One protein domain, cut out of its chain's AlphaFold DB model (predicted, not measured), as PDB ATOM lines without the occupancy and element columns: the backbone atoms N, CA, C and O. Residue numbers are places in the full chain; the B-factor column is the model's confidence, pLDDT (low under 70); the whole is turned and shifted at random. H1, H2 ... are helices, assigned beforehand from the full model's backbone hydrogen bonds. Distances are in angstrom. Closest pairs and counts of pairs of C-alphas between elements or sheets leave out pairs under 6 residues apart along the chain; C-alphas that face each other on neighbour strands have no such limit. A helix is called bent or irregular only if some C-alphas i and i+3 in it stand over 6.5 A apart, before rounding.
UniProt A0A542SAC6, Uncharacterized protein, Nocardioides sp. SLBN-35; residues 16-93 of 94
ATOM      1  N   ILE A  16     388.896 251.850 211.402       78.75
ATOM      2  CA  ILE A  16     387.694 252.705 211.468       78.75
ATOM      3  C   ILE A  16     388.076 254.170 211.675       78.75
ATOM      4  O   ILE A  16     387.553 255.050 210.998       78.75
ATOM      5  N   ALA A  17     388.991 254.433 212.610       81.56
ATOM      6  CA  ALA A  17     389.441 255.785 212.914       81.56
ATOM      7  C   ALA A  17     390.538 256.256 211.947       81.56
ATOM      8  O   ALA A  17     390.614 257.439 211.625       81.56
ATOM      9  N   ALA A  18     391.378 255.340 211.457       85.25
ATOM     10  CA  ALA A  18     392.512 255.685 210.610       85.25
ATOM     11  C   ALA A  18     392.089 256.290 209.264       85.25
ATOM     12  O   ALA A  18     392.731 257.230 208.803       85.25
ATOM     13  N   VAL A  19     391.010 255.797 208.644       87.81
ATOM     14  CA  VAL A  19     390.564 256.292 207.331       87.81
ATOM     15  C   VAL A  19     390.136 257.764 207.347       87.81
ATOM     16  O   VAL A  19     390.702 258.529 206.564       87.81
ATOM     17  N   PRO A  20     389.204 258.219 208.209       86.44
ATOM     18  CA  PRO A  20     388.833 259.631 208.249       86.44
ATOM     19  C   PRO A  20     389.999 260.529 208.684       86.44
ATOM     20  O   PRO A  20     390.154 261.619 208.139       86.44
ATOM     21  N   VAL A  21     390.864 260.068 209.597       90.94
ATOM     22  CA  VAL A  21     392.065 260.817 210.007       90.94
ATOM     23  C   VAL A  21     393.031 260.992 208.836       90.94
ATOM     24  O   VAL A  21     393.476 262.106 208.571       90.94
ATOM     25  N   ALA A  22     393.327 259.924 208.095       91.88
ATOM     26  CA  ALA A  22     394.184 259.995 206.916       91.88
ATOM     27  C   ALA A  22     393.562 260.873 205.821       91.88
ATOM     28  O   ALA A  22     394.256 261.702 205.238       91.88
ATOM     29  N   GLY A  23     392.252 260.741 205.587       90.94
ATOM     30  CA  GLY A  23     391.508 261.580 204.649       90.94
ATOM     31  C   GLY A  23     391.612 263.066 204.997       90.94
ATOM     32  O   GLY A  23     391.900 263.886 204.126       90.94
ATOM     33  N   PHE A  24     391.461 263.406 206.279       91.75
ATOM     34  CA  PHE A  24     391.623 264.768 206.780       91.75
ATOM     35  C   PHE A  24     393.059 265.272 206.609       91.75
ATOM     36  O   PHE A  24     393.269 266.328 206.019       91.75
ATOM     37  N   LEU A  25     394.060 264.507 207.044       94.94
ATOM     38  CA  LEU A  25     395.469 264.907 206.956       94.94
ATOM     39  C   LEU A  25     395.979 265.012 205.512       94.94
ATOM     40  O   LEU A  25     396.916 265.762 205.248       94.94
ATOM     41  N   ALA A  26     395.355 264.300 204.573       94.44
ATOM     42  CA  ALA A  26     395.681 264.391 203.158       94.44
ATOM     43  C   ALA A  26     395.066 265.620 202.466       94.44
ATOM     44  O   ALA A  26     395.599 266.039 201.442       94.44
ATOM     45  N   THR A  27     394.003 266.240 203.004       92.38
ATOM     46  CA  THR A  27     393.353 267.407 202.365       92.38
ATOM     47  C   THR A  27     394.293 268.554 201.953       92.38
ATOM     48  O   THR A  27     394.147 269.010 200.819       92.38
ATOM     49  N   PRO A  28     395.281 269.011 202.755       92.38
ATOM     50  CA  PRO A  28     396.191 270.085 202.339       92.38
ATOM     51  C   PRO A  28     397.145 269.699 201.199       92.38
ATOM     52  O   PRO A  28     397.773 270.573 200.610       92.38
ATOM     53  N   LEU A  29     397.265 268.410 200.869       92.44
ATOM     54  CA  LEU A  29     398.121 267.917 199.786       92.44
ATOM     55  C   LEU A  29     397.392 267.855 198.436       92.44
ATOM     56  O   LEU A  29     397.973 267.442 197.434       92.44
ATOM     57  N   LEU A  30     396.111 268.224 198.402       92.69
ATOM     58  CA  LEU A  30     395.253 268.032 197.239       92.69
ATOM     59  C   LEU A  30     395.128 269.293 196.391       92.69
ATOM     60  O   LEU A  30     395.168 270.403 196.910       92.69
ATOM     61  N   PRO A  31     394.925 269.148 195.073       86.88
ATOM     62  CA  PRO A  31     394.991 270.277 194.153       86.88
ATOM     63  C   PRO A  31     393.926 271.345 194.437       86.88
ATOM     64  O   PRO A  31     394.211 272.529 194.291       86.88
ATOM     65  N   PHE A  32     392.734 270.965 194.921       91.62
ATOM     66  CA  PHE A  32     391.643 271.915 195.182       91.62
ATOM     67  C   PHE A  32     391.933 272.966 196.262       91.62
ATOM     68  O   PHE A  32     391.186 273.936 196.356       91.62
ATOM     69  N   VAL A  33     392.992 272.815 197.065       93.12
ATOM     70  CA  VAL A  33     393.382 273.851 198.039       93.12
ATOM     71  C   VAL A  33     394.074 275.044 197.378       93.12
ATOM     72  O   VAL A  33     394.074 276.135 197.936       93.12
ATOM     73  N   ASN A  34     394.629 274.849 196.180       91.38
ATOM     74  CA  ASN A  34     395.395 275.860 195.453       91.38
ATOM     75  C   ASN A  34     394.627 276.453 194.259       91.38
ATOM     76  O   ASN A  34     395.149 277.325 193.566       91.38
ATOM     77  N   GLY A  35     393.396 276.002 194.002       90.81
ATOM     78  CA  GLY A  35     392.574 276.512 192.908       90.81
ATOM     79  C   GLY A  35     391.426 275.581 192.507       90.81
ATOM     80  O   GLY A  35     391.269 274.489 193.054       90.81
ATOM     81  N   PRO A  36     390.592 275.993 191.539       91.19
ATOM     82  CA  PRO A  36     389.531 275.148 191.008       91.19
ATOM     83  C   PRO A  36     390.113 274.056 190.097       91.19
ATOM     84  O   PRO A  36     390.545 274.324 188.979       91.19
ATOM     85  N   HIS A  37     390.089 272.805 190.564       93.38
ATOM     86  CA  HIS A  37     390.532 271.641 189.790       93.38
ATOM     87  C   HIS A  37     389.393 270.650 189.564       93.38
ATOM     88  O   HIS A  37     388.630 270.349 190.487       93.38
ATOM     89  N   LEU A  38     389.322 270.102 188.349       95.81
ATOM     90  CA  LEU A  38     388.362 269.069 187.971       95.81
ATOM     91  C   LEU A  38     389.032 267.693 187.915       95.81
ATOM     92  O   LEU A  38     390.088 267.540 187.305       95.81
ATOM     93  N   TRP A  39     388.383 266.688 188.498       95.81
ATOM     94  CA  TRP A  39     388.705 265.269 188.357       95.81
ATOM     95  C   TRP A  39     387.507 264.556 187.736       95.81
ATOM     96  O   TRP A  39     386.390 264.696 188.225       95.81
ATOM     97  N   PHE A  40     387.721 263.815 186.643       94.75
ATOM     98  CA  PHE A  40     386.646 263.133 185.901       94.75
ATOM     99  C   PHE A  40     385.483 264.061 185.484       94.75
ATOM    100  O   PHE A  40     384.336 263.636 185.406       94.75
ATOM    101  N   GLY A  41     385.765 265.350 185.251       94.94
ATOM    102  CA  GLY A  41     384.750 266.364 184.929       94.94
ATOM    103  C   GLY A  41     383.986 266.935 186.132       94.94
ATOM    104  O   GLY A  41     383.154 267.816 185.950       94.94
ATOM    105  N   LEU A  42     384.285 266.490 187.356       96.31
ATOM    106  CA  LEU A  42     383.671 266.964 188.600       96.31
ATOM    107  C   LEU A  42     384.658 267.806 189.423       96.31
ATOM    108  O   LEU A  42     385.864 267.570 189.346       96.31
ATOM    109  N   PRO A  43     384.186 268.745 190.265       95.25
ATOM    110  CA  PRO A  43     385.033 269.410 191.252       95.25
ATOM    111  C   PRO A  43     385.808 268.388 192.088       95.25
ATOM    112  O   PRO A  43     385.219 267.518 192.731       95.25
ATOM    113  N   SER A  44     387.135 268.492 192.094       94.94
ATOM    114  CA  SER A  44     388.019 267.523 192.762       94.94
ATOM    115  C   SER A  44     387.749 267.390 194.266       94.94
ATOM    116  O   SER A  44     387.912 266.302 194.809       94.94
ATOM    117  N   VAL A  45     387.231 268.434 194.924       94.56
ATOM    118  CA  VAL A  45     386.765 268.362 196.321       94.56
ATOM    119  C   VAL A  45     385.605 267.374 196.505       94.56
ATOM    120  O   VAL A  45     385.585 266.631 197.485       94.56
ATOM    121  N   LEU A  46     384.670 267.300 195.548       95.81
ATOM    122  CA  LEU A  46     383.544 266.362 195.600       95.81
ATOM    123  C   LEU A  46     384.028 264.931 195.391       95.81
ATOM    124  O   LEU A  46     383.637 264.035 196.137       95.81
ATOM    125  N   VAL A  47     384.922 264.729 194.423       96.38
ATOM    126  CA  VAL A  47     385.531 263.418 194.169       96.38
ATOM    127  C   VAL A  47     386.316 262.947 195.393       96.38
ATOM    128  O   VAL A  47     386.164 261.807 195.821       96.38
ATOM    129  N   TRP A  48     387.100 263.830 196.013       95.69
ATOM    130  CA  TRP A  48     387.843 263.509 197.228       95.69
ATOM    131  C   TRP A  48     386.937 263.175 198.415       95.69
ATOM    132  O   TRP A  48     387.169 262.192 199.120       95.69
ATOM    133  N   THR A  49     385.876 263.956 198.610       94.44
ATOM    134  CA  THR A  49     384.885 263.699 199.662       94.44
ATOM    135  C   THR A  49     384.226 262.339 199.457       94.44
ATOM    136  O   THR A  49     384.129 261.553 200.397       94.44
ATOM    137  N   ALA A  50     383.845 262.017 198.218       96.25
ATOM    138  CA  ALA A  50     383.281 260.717 197.877       96.25
ATOM    139  C   ALA A  50     384.265 259.573 198.171       96.25
ATOM    140  O   ALA A  50     383.870 258.576 198.771       96.25
ATOM    141  N   LEU A  51     385.551 259.731 197.833       95.19
ATOM    142  CA  LEU A  51     386.588 258.751 198.172       95.19
ATOM    143  C   LEU A  51     386.724 258.555 199.689       95.19
ATOM    144  O   LEU A  51     386.804 257.415 200.141       95.19
ATOM    145  N   CYS A  52     386.693 259.632 200.479       94.62
ATOM    146  CA  CYS A  52     386.753 259.545 201.943       94.62
ATOM    147  C   CYS A  52     385.546 258.791 202.522       94.62
ATOM    148  O   CYS A  52     385.709 257.942 203.403       94.62
ATOM    149  N   VAL A  53     384.340 259.060 202.012       94.88
ATOM    150  CA  VAL A  53     383.110 258.374 202.438       94.88
ATOM    151  C   VAL A  53     383.169 256.892 202.082       94.88
ATOM    152  O   VAL A  53     383.000 256.049 202.961       94.88
ATOM    153  N   VAL A  54     383.468 256.563 200.823       96.00
ATOM    154  CA  VAL A  54     383.577 255.169 200.366       96.00
ATOM    155  C   VAL A  54     384.649 254.428 201.159       96.00
ATOM    156  O   VAL A  54     384.392 253.329 201.642       96.00
ATOM    157  N   GLY A  55     385.820 255.038 201.362       92.69
ATOM    158  CA  GLY A  55     386.886 254.459 202.175       92.69
ATOM    159  C   GLY A  55     386.434 254.167 203.607       92.69
ATOM    160  O   GLY A  55     386.718 253.091 204.132       92.69
ATOM    161  N   THR A  56     385.689 255.088 204.224       90.50
ATOM    162  CA  THR A  56     385.168 254.915 205.590       90.50
ATOM    163  C   THR A  56     384.158 253.770 205.651       90.50
ATOM    164  O   THR A  56     384.259 252.908 206.521       90.50
ATOM    165  N   VAL A  57     383.227 253.702 204.695       93.44
ATOM    166  CA  VAL A  57     382.252 252.606 204.601       93.44
ATOM    167  C   VAL A  57     382.957 251.263 204.410       93.44
ATOM    168  O   VAL A  57     382.651 250.307 205.114       93.44
ATOM    169  N   VAL A  58     383.944 251.179 203.515       91.75
ATOM    170  CA  VAL A  58     384.718 249.945 203.300       91.75
ATOM    171  C   VAL A  58     385.460 249.528 204.572       91.75
ATOM    172  O   VAL A  58     385.442 248.349 204.922       91.75
ATOM    173  N   ALA A  59     386.065 250.470 205.299       88.50
ATOM    174  CA  ALA A  59     386.714 250.174 206.573       88.50
ATOM    175  C   ALA A  59     385.724 249.618 207.607       88.50
ATOM    176  O   ALA A  59     386.022 248.609 208.247       88.50
ATOM    177  N   LEU A  60     384.530 250.211 207.717       89.81
ATOM    178  CA  LEU A  60     383.459 249.703 208.580       89.81
ATOM    179  C   LEU A  60     383.039 248.281 208.185       89.81
ATOM    180  O   LEU A  60     382.994 247.404 209.045       89.81
ATOM    181  N   GLN A  61     382.834 248.019 206.890       89.94
ATOM    182  CA  GLN A  61     382.488 246.684 206.391       89.94
ATOM    183  C   GLN A  61     383.570 245.643 206.718       89.94
ATOM    184  O   GLN A  61     383.251 244.505 207.063       89.94
ATOM    185  N   ILE A  62     384.854 246.010 206.628       87.62
ATOM    186  CA  ILE A  62     385.972 245.126 206.995       87.62
ATOM    187  C   ILE A  62     385.934 244.812 208.491       87.62
ATOM    188  O   ILE A  62     386.118 243.653 208.874       87.62
ATOM    189  N   VAL A  63     385.673 245.811 209.338       86.88
ATOM    190  CA  VAL A  63     385.558 245.590 210.783       86.88
ATOM    191  C   VAL A  63     384.382 244.696 211.110       86.88
ATOM    192  O   VAL A  63     384.560 243.740 211.857       86.88
ATOM    193  N   GLU A  64     383.214 244.949 210.533       88.25
ATOM    194  CA  GLU A  64     382.032 244.118 210.741       88.25
ATOM    195  C   GLU A  64     382.270 242.676 210.263       88.25
ATOM    196  O   GLU A  64     381.936 241.710 210.949       88.25
ATOM    197  N   ALA A  65     382.919 242.500 209.110       86.75
ATOM    198  CA  ALA A  65     383.291 241.179 208.616       86.75
ATOM    199  C   ALA A  65     384.278 240.473 209.557       86.75
ATOM    200  O   ALA A  65     384.122 239.280 209.818       86.75
ATOM    201  N   SER A  66     385.270 241.191 210.089       85.06
ATOM    202  CA  SER A  66     386.197 240.655 211.089       85.06
ATOM    203  C   SER A  66     385.471 240.295 212.382       85.06
ATOM    204  O   SER A  66     385.715 239.232 212.939       85.06
ATOM    205  N   TYR A  67     384.566 241.156 212.838       84.25
ATOM    206  CA  TYR A  67     383.770 240.980 214.043       84.25
ATOM    207  C   TYR A  67     382.912 239.715 213.982       84.25
ATOM    208  O   TYR A  67     382.973 238.879 214.884       84.25
ATOM    209  N   ARG A  68     382.189 239.521 212.870       85.06
ATOM    210  CA  ARG A  68     381.391 238.309 212.633       85.06
ATOM    211  C   ARG A  68     382.243 237.044 212.627       85.06
ATOM    212  O   ARG A  68     381.842 236.048 213.213       85.06
ATOM    213  N   ARG A  69     383.430 237.077 212.009       83.62
ATOM    214  CA  ARG A  69     384.354 235.925 212.019       83.62
ATOM    215  C   ARG A  69     384.875 235.593 213.414       83.62
ATOM    216  O   ARG A  69     385.180 234.438 213.675       83.62
ATOM    217  N   SER A  70     384.995 236.587 214.290       83.12
ATOM    218  CA  SER A  70     385.448 236.403 215.670       83.12
ATOM    219  C   SER A  70     384.343 235.937 216.629       83.12
ATOM    220  O   SER A  70     384.592 235.904 217.828       83.12
ATOM    221  N   GLY A  71     383.142 235.603 216.137       83.62
ATOM    222  CA  GLY A  71     382.016 235.189 216.985       83.62
ATOM    223  C   GLY A  71     381.376 236.344 217.759       83.62
ATOM    224  O   GLY A  71     380.657 236.121 218.723       83.62
ATOM    225  N   GLY A  72     381.627 237.591 217.348       82.69
ATOM    226  CA  GLY A  72     381.145 238.770 218.063       82.69
ATOM    227  C   GLY A  72     379.629 238.787 218.284       82.69
ATOM    228  O   GLY A  72     379.168 239.056 219.385       82.69
ATOM    229  N   ALA A  73     378.853 238.393 217.272       81.56
ATOM    230  CA  ALA A  73     377.393 238.348 217.371       81.56
ATOM    231  C   ALA A  73     376.882 237.410 218.484       81.56
ATOM    232  O   ALA A  73     375.844 237.674 219.082       81.56
ATOM    233  N   GLU A  74     377.608 236.329 218.775       84.94
ATOM    234  CA  GLU A  74     377.257 235.394 219.851       84.94
ATOM    235  C   GLU A  74     377.549 236.002 221.230       84.94
ATOM    236  O   GLU A  74     376.793 235.784 222.175       84.94
ATOM    237  N   LEU A  75     378.614 236.806 221.334       82.62
ATOM    238  CA  LEU A  75     378.969 237.533 222.555       82.62
ATOM    239  C   LEU A  75     377.932 238.617 222.885       82.62
ATOM    240  O   LEU A  75     377.492 238.680 224.030       82.62
ATOM    241  N   ASP A  76     377.492 239.404 221.896       84.50
ATOM    242  CA  ASP A  76     376.444 240.419 222.098       84.50
ATOM    243  C   ASP A  76     375.122 239.781 222.548       84.50
ATOM    244  O   ASP A  76     374.467 240.275 223.464       84.50
ATOM    245  N   ALA A  77     374.735 238.658 221.931       86.56
ATOM    246  CA  ALA A  77     373.521 237.936 222.303       86.56
ATOM    247  C   ALA A  77     373.587 237.399 223.743       86.56
ATOM    248  O   ALA A  77     372.604 237.478 224.481       86.56
ATOM    249  N   ALA A  78     374.748 236.885 224.162       87.81
ATOM    250  CA  ALA A  78     374.960 236.420 225.529       87.81
ATOM    251  C   ALA A  78     374.927 237.570 226.552       87.81
ATOM    252  O   ALA A  78     374.390 237.398 227.646       87.81
ATOM    253  N   GLU A  79     375.475 238.739 226.209       87.00
ATOM    254  CA  GLU A  79     375.456 239.919 227.079       87.00
ATOM    255  C   GLU A  79     374.047 240.510 227.223       87.00
ATOM    256  O   GLU A  79     373.634 240.832 228.339       87.00
ATOM    257  N   LEU A  80     373.270 240.560 226.134       89.94
ATOM    258  CA  LEU A  80     371.864 240.971 226.176       89.94
ATOM    259  C   LEU A  80     371.033 240.042 227.065       89.94
ATOM    260  O   LEU A  80     370.381 240.525 227.989       89.94
ATOM    261  N   ALA A  81     371.143 238.724 226.878       91.31
ATOM    262  CA  ALA A  81     370.455 237.750 227.726       91.31
ATOM    263  C   ALA A  81     370.845 237.893 229.210       91.31
ATOM    264  O   ALA A  81     369.999 237.799 230.098       91.31
ATOM    265  N   ALA A  82     372.120 238.165 229.506       88.94
ATOM    266  CA  ALA A  82     372.571 238.417 230.873       88.94
ATOM    267  C   ALA A  82     372.019 239.734 231.455       88.94
ATOM    268  O   ALA A  82     371.793 239.822 232.665       88.94
ATOM    269  N   SER A  83     371.816 240.757 230.619       90.19
ATOM    270  CA  SER A  83     371.228 242.037 231.028       90.19
ATOM    271  C   SER A  83     369.722 241.942 231.292       90.19
ATOM    272  O   SER A  83     369.265 242.504 232.282       90.19
ATOM    273  N   GLU A  84     368.985 241.167 230.491       89.62
ATOM    274  CA  GLU A  84     367.553 240.894 230.686       89.62
ATOM    275  C   GLU A  84     367.315 240.133 231.994       89.62
ATOM    276  O   GLU A  84     366.561 240.591 232.843       89.62
ATOM    277  N   VAL A  85     368.069 239.055 232.239       87.12
ATOM    278  CA  VAL A  85     367.977 238.291 233.499       87.12
ATOM    279  C   VAL A  85     368.271 239.164 234.724       87.12
ATOM    280  O   VAL A  85     367.655 238.992 235.775       87.12
ATOM    281  N   ARG A  86     369.224 240.099 234.614       85.44
ATOM    282  CA  ARG A  86     369.519 241.056 235.690       85.44
ATOM    283  C   ARG A  86     368.360 242.031 235.897       85.44
ATOM    284  O   ARG A  86     368.033 242.308 237.044       85.44
ATOM    285  N   HIS A  87     367.778 242.541 234.817       87.88
ATOM    286  CA  HIS A  87     366.670 243.488 234.869       87.88
ATOM    287  C   HIS A  87     365.418 242.866 235.499       87.88
ATOM    288  O   HIS A  87     364.854 243.449 236.420       87.88
ATOM    289  N   ASP A  88     365.061 241.646 235.096       86.94
ATOM    290  CA  ASP A  88     363.916 240.911 235.646       86.94
ATOM    291  C   ASP A  88     364.098 240.629 237.148       86.94
ATOM    292  O   ASP A  88     363.172 240.770 237.943       86.94
ATOM    293  N   ALA A  89     365.323 240.290 237.569       83.44
ATOM    294  CA  ALA A  89     365.645 240.079 238.980       83.44
ATOM    295  C   ALA A  89     365.582 241.368 239.826       83.44
ATOM    296  O   ALA A  89     365.375 241.296 241.038       83.44
ATOM    297  N   GLU A  90     365.791 242.534 239.207       85.62
ATOM    298  CA  GLU A  90     365.651 243.849 239.841       85.62
ATOM    299  C   GLU A  90     364.180 244.302 239.897       85.62
ATOM    300  O   GLU A  90     363.789 244.940 240.878       85.62
ATOM    301  N   GLU A  91     363.353 243.952 238.903       79.50
ATOM    302  CA  GLU A  91     361.901 244.190 238.928       79.50
ATOM    303  C   GLU A  91     361.183 243.333 239.980       79.50
ATOM    304  O   GLU A  91     360.370 243.867 240.729       79.50
ATOM    305  N   ASP A  92     361.532 242.048 240.119       77.81
ATOM    306  CA  ASP A  92     360.932 241.137 241.114       77.81
ATOM    307  C   ASP A  92     361.202 241.560 242.577       77.81
ATOM    308  O   ASP A  92     360.538 241.101 243.509       77.81
ATOM    309  N   GLN A  93     362.191 242.431 242.803       76.75
ATOM    310  CA  GLN A  93     362.536 242.972 244.123       76.75
ATOM    311  C   GLN A  93     361.817 244.286 244.467       76.75
ATOM    312  O   GLN A  93     362.011 244.798 245.577       76.75
TER     313      GLN A  93
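AT A GLANCE: This is residues 16 to 93 of the 94 residues of an uncharacterized protein of Nocardioides sp. SLBN-35 (UniProt A0A542SAC6). A long helix, H2, has H1 folded back along part of it as a helical hairpin, while H3 sticks out beyond H2's other end as a free arm, making a wide V with it. The 78 printed residues hold three named helices, H1, H2, H3 in chain order, and no named strand: all helix. The whole is extended, radius of gyration of the C-alphas 21.7 A, spanning 68 by 28 by 20 A.

HOW THE PARTS SIT: H2, residues 44 to 69, touches H1, residues 16 to 29, with its residues 52 to 63 alone; the closest C-alphas, of Ile 16 and Ala 59, are 5.6 A apart. This hairpin has a shallow tilt of 19 degrees, opposite ways. H3, residues 72 to 91, is close to H2 but not clearly touching: the closest C-alphas, of Tyr 67 and Ala 73, are 7.7 A apart. Their lines are only just about perpendicular, at 73 degrees. H1 and H3 are apart. Every O i to N i+4 pair is within hydrogen-bond range in H2 and H3, and 7 of 10 in H1.

IN THESE COORDINATES: H2 is 37.2 A long, H3 28.9 A and H1 21.8 A. H1 begins at C-alpha 16 (387.694, 252.705, 211.468); H3 ends at C-alpha 91 (361.901, 244.190, 238.928). H1 is only just irregular: C-alphas 25 and 28 are 7.0 A apart.

THE WHOLE: The C-alphas farthest apart, of Gly 35 and Gln 93, are 68.2 A apart. The link from H1 to H2 is long, with 14 residues; that from H2 to H3 is tight. The printed part has no cut, and no printed residue is under 70 in pLDDT.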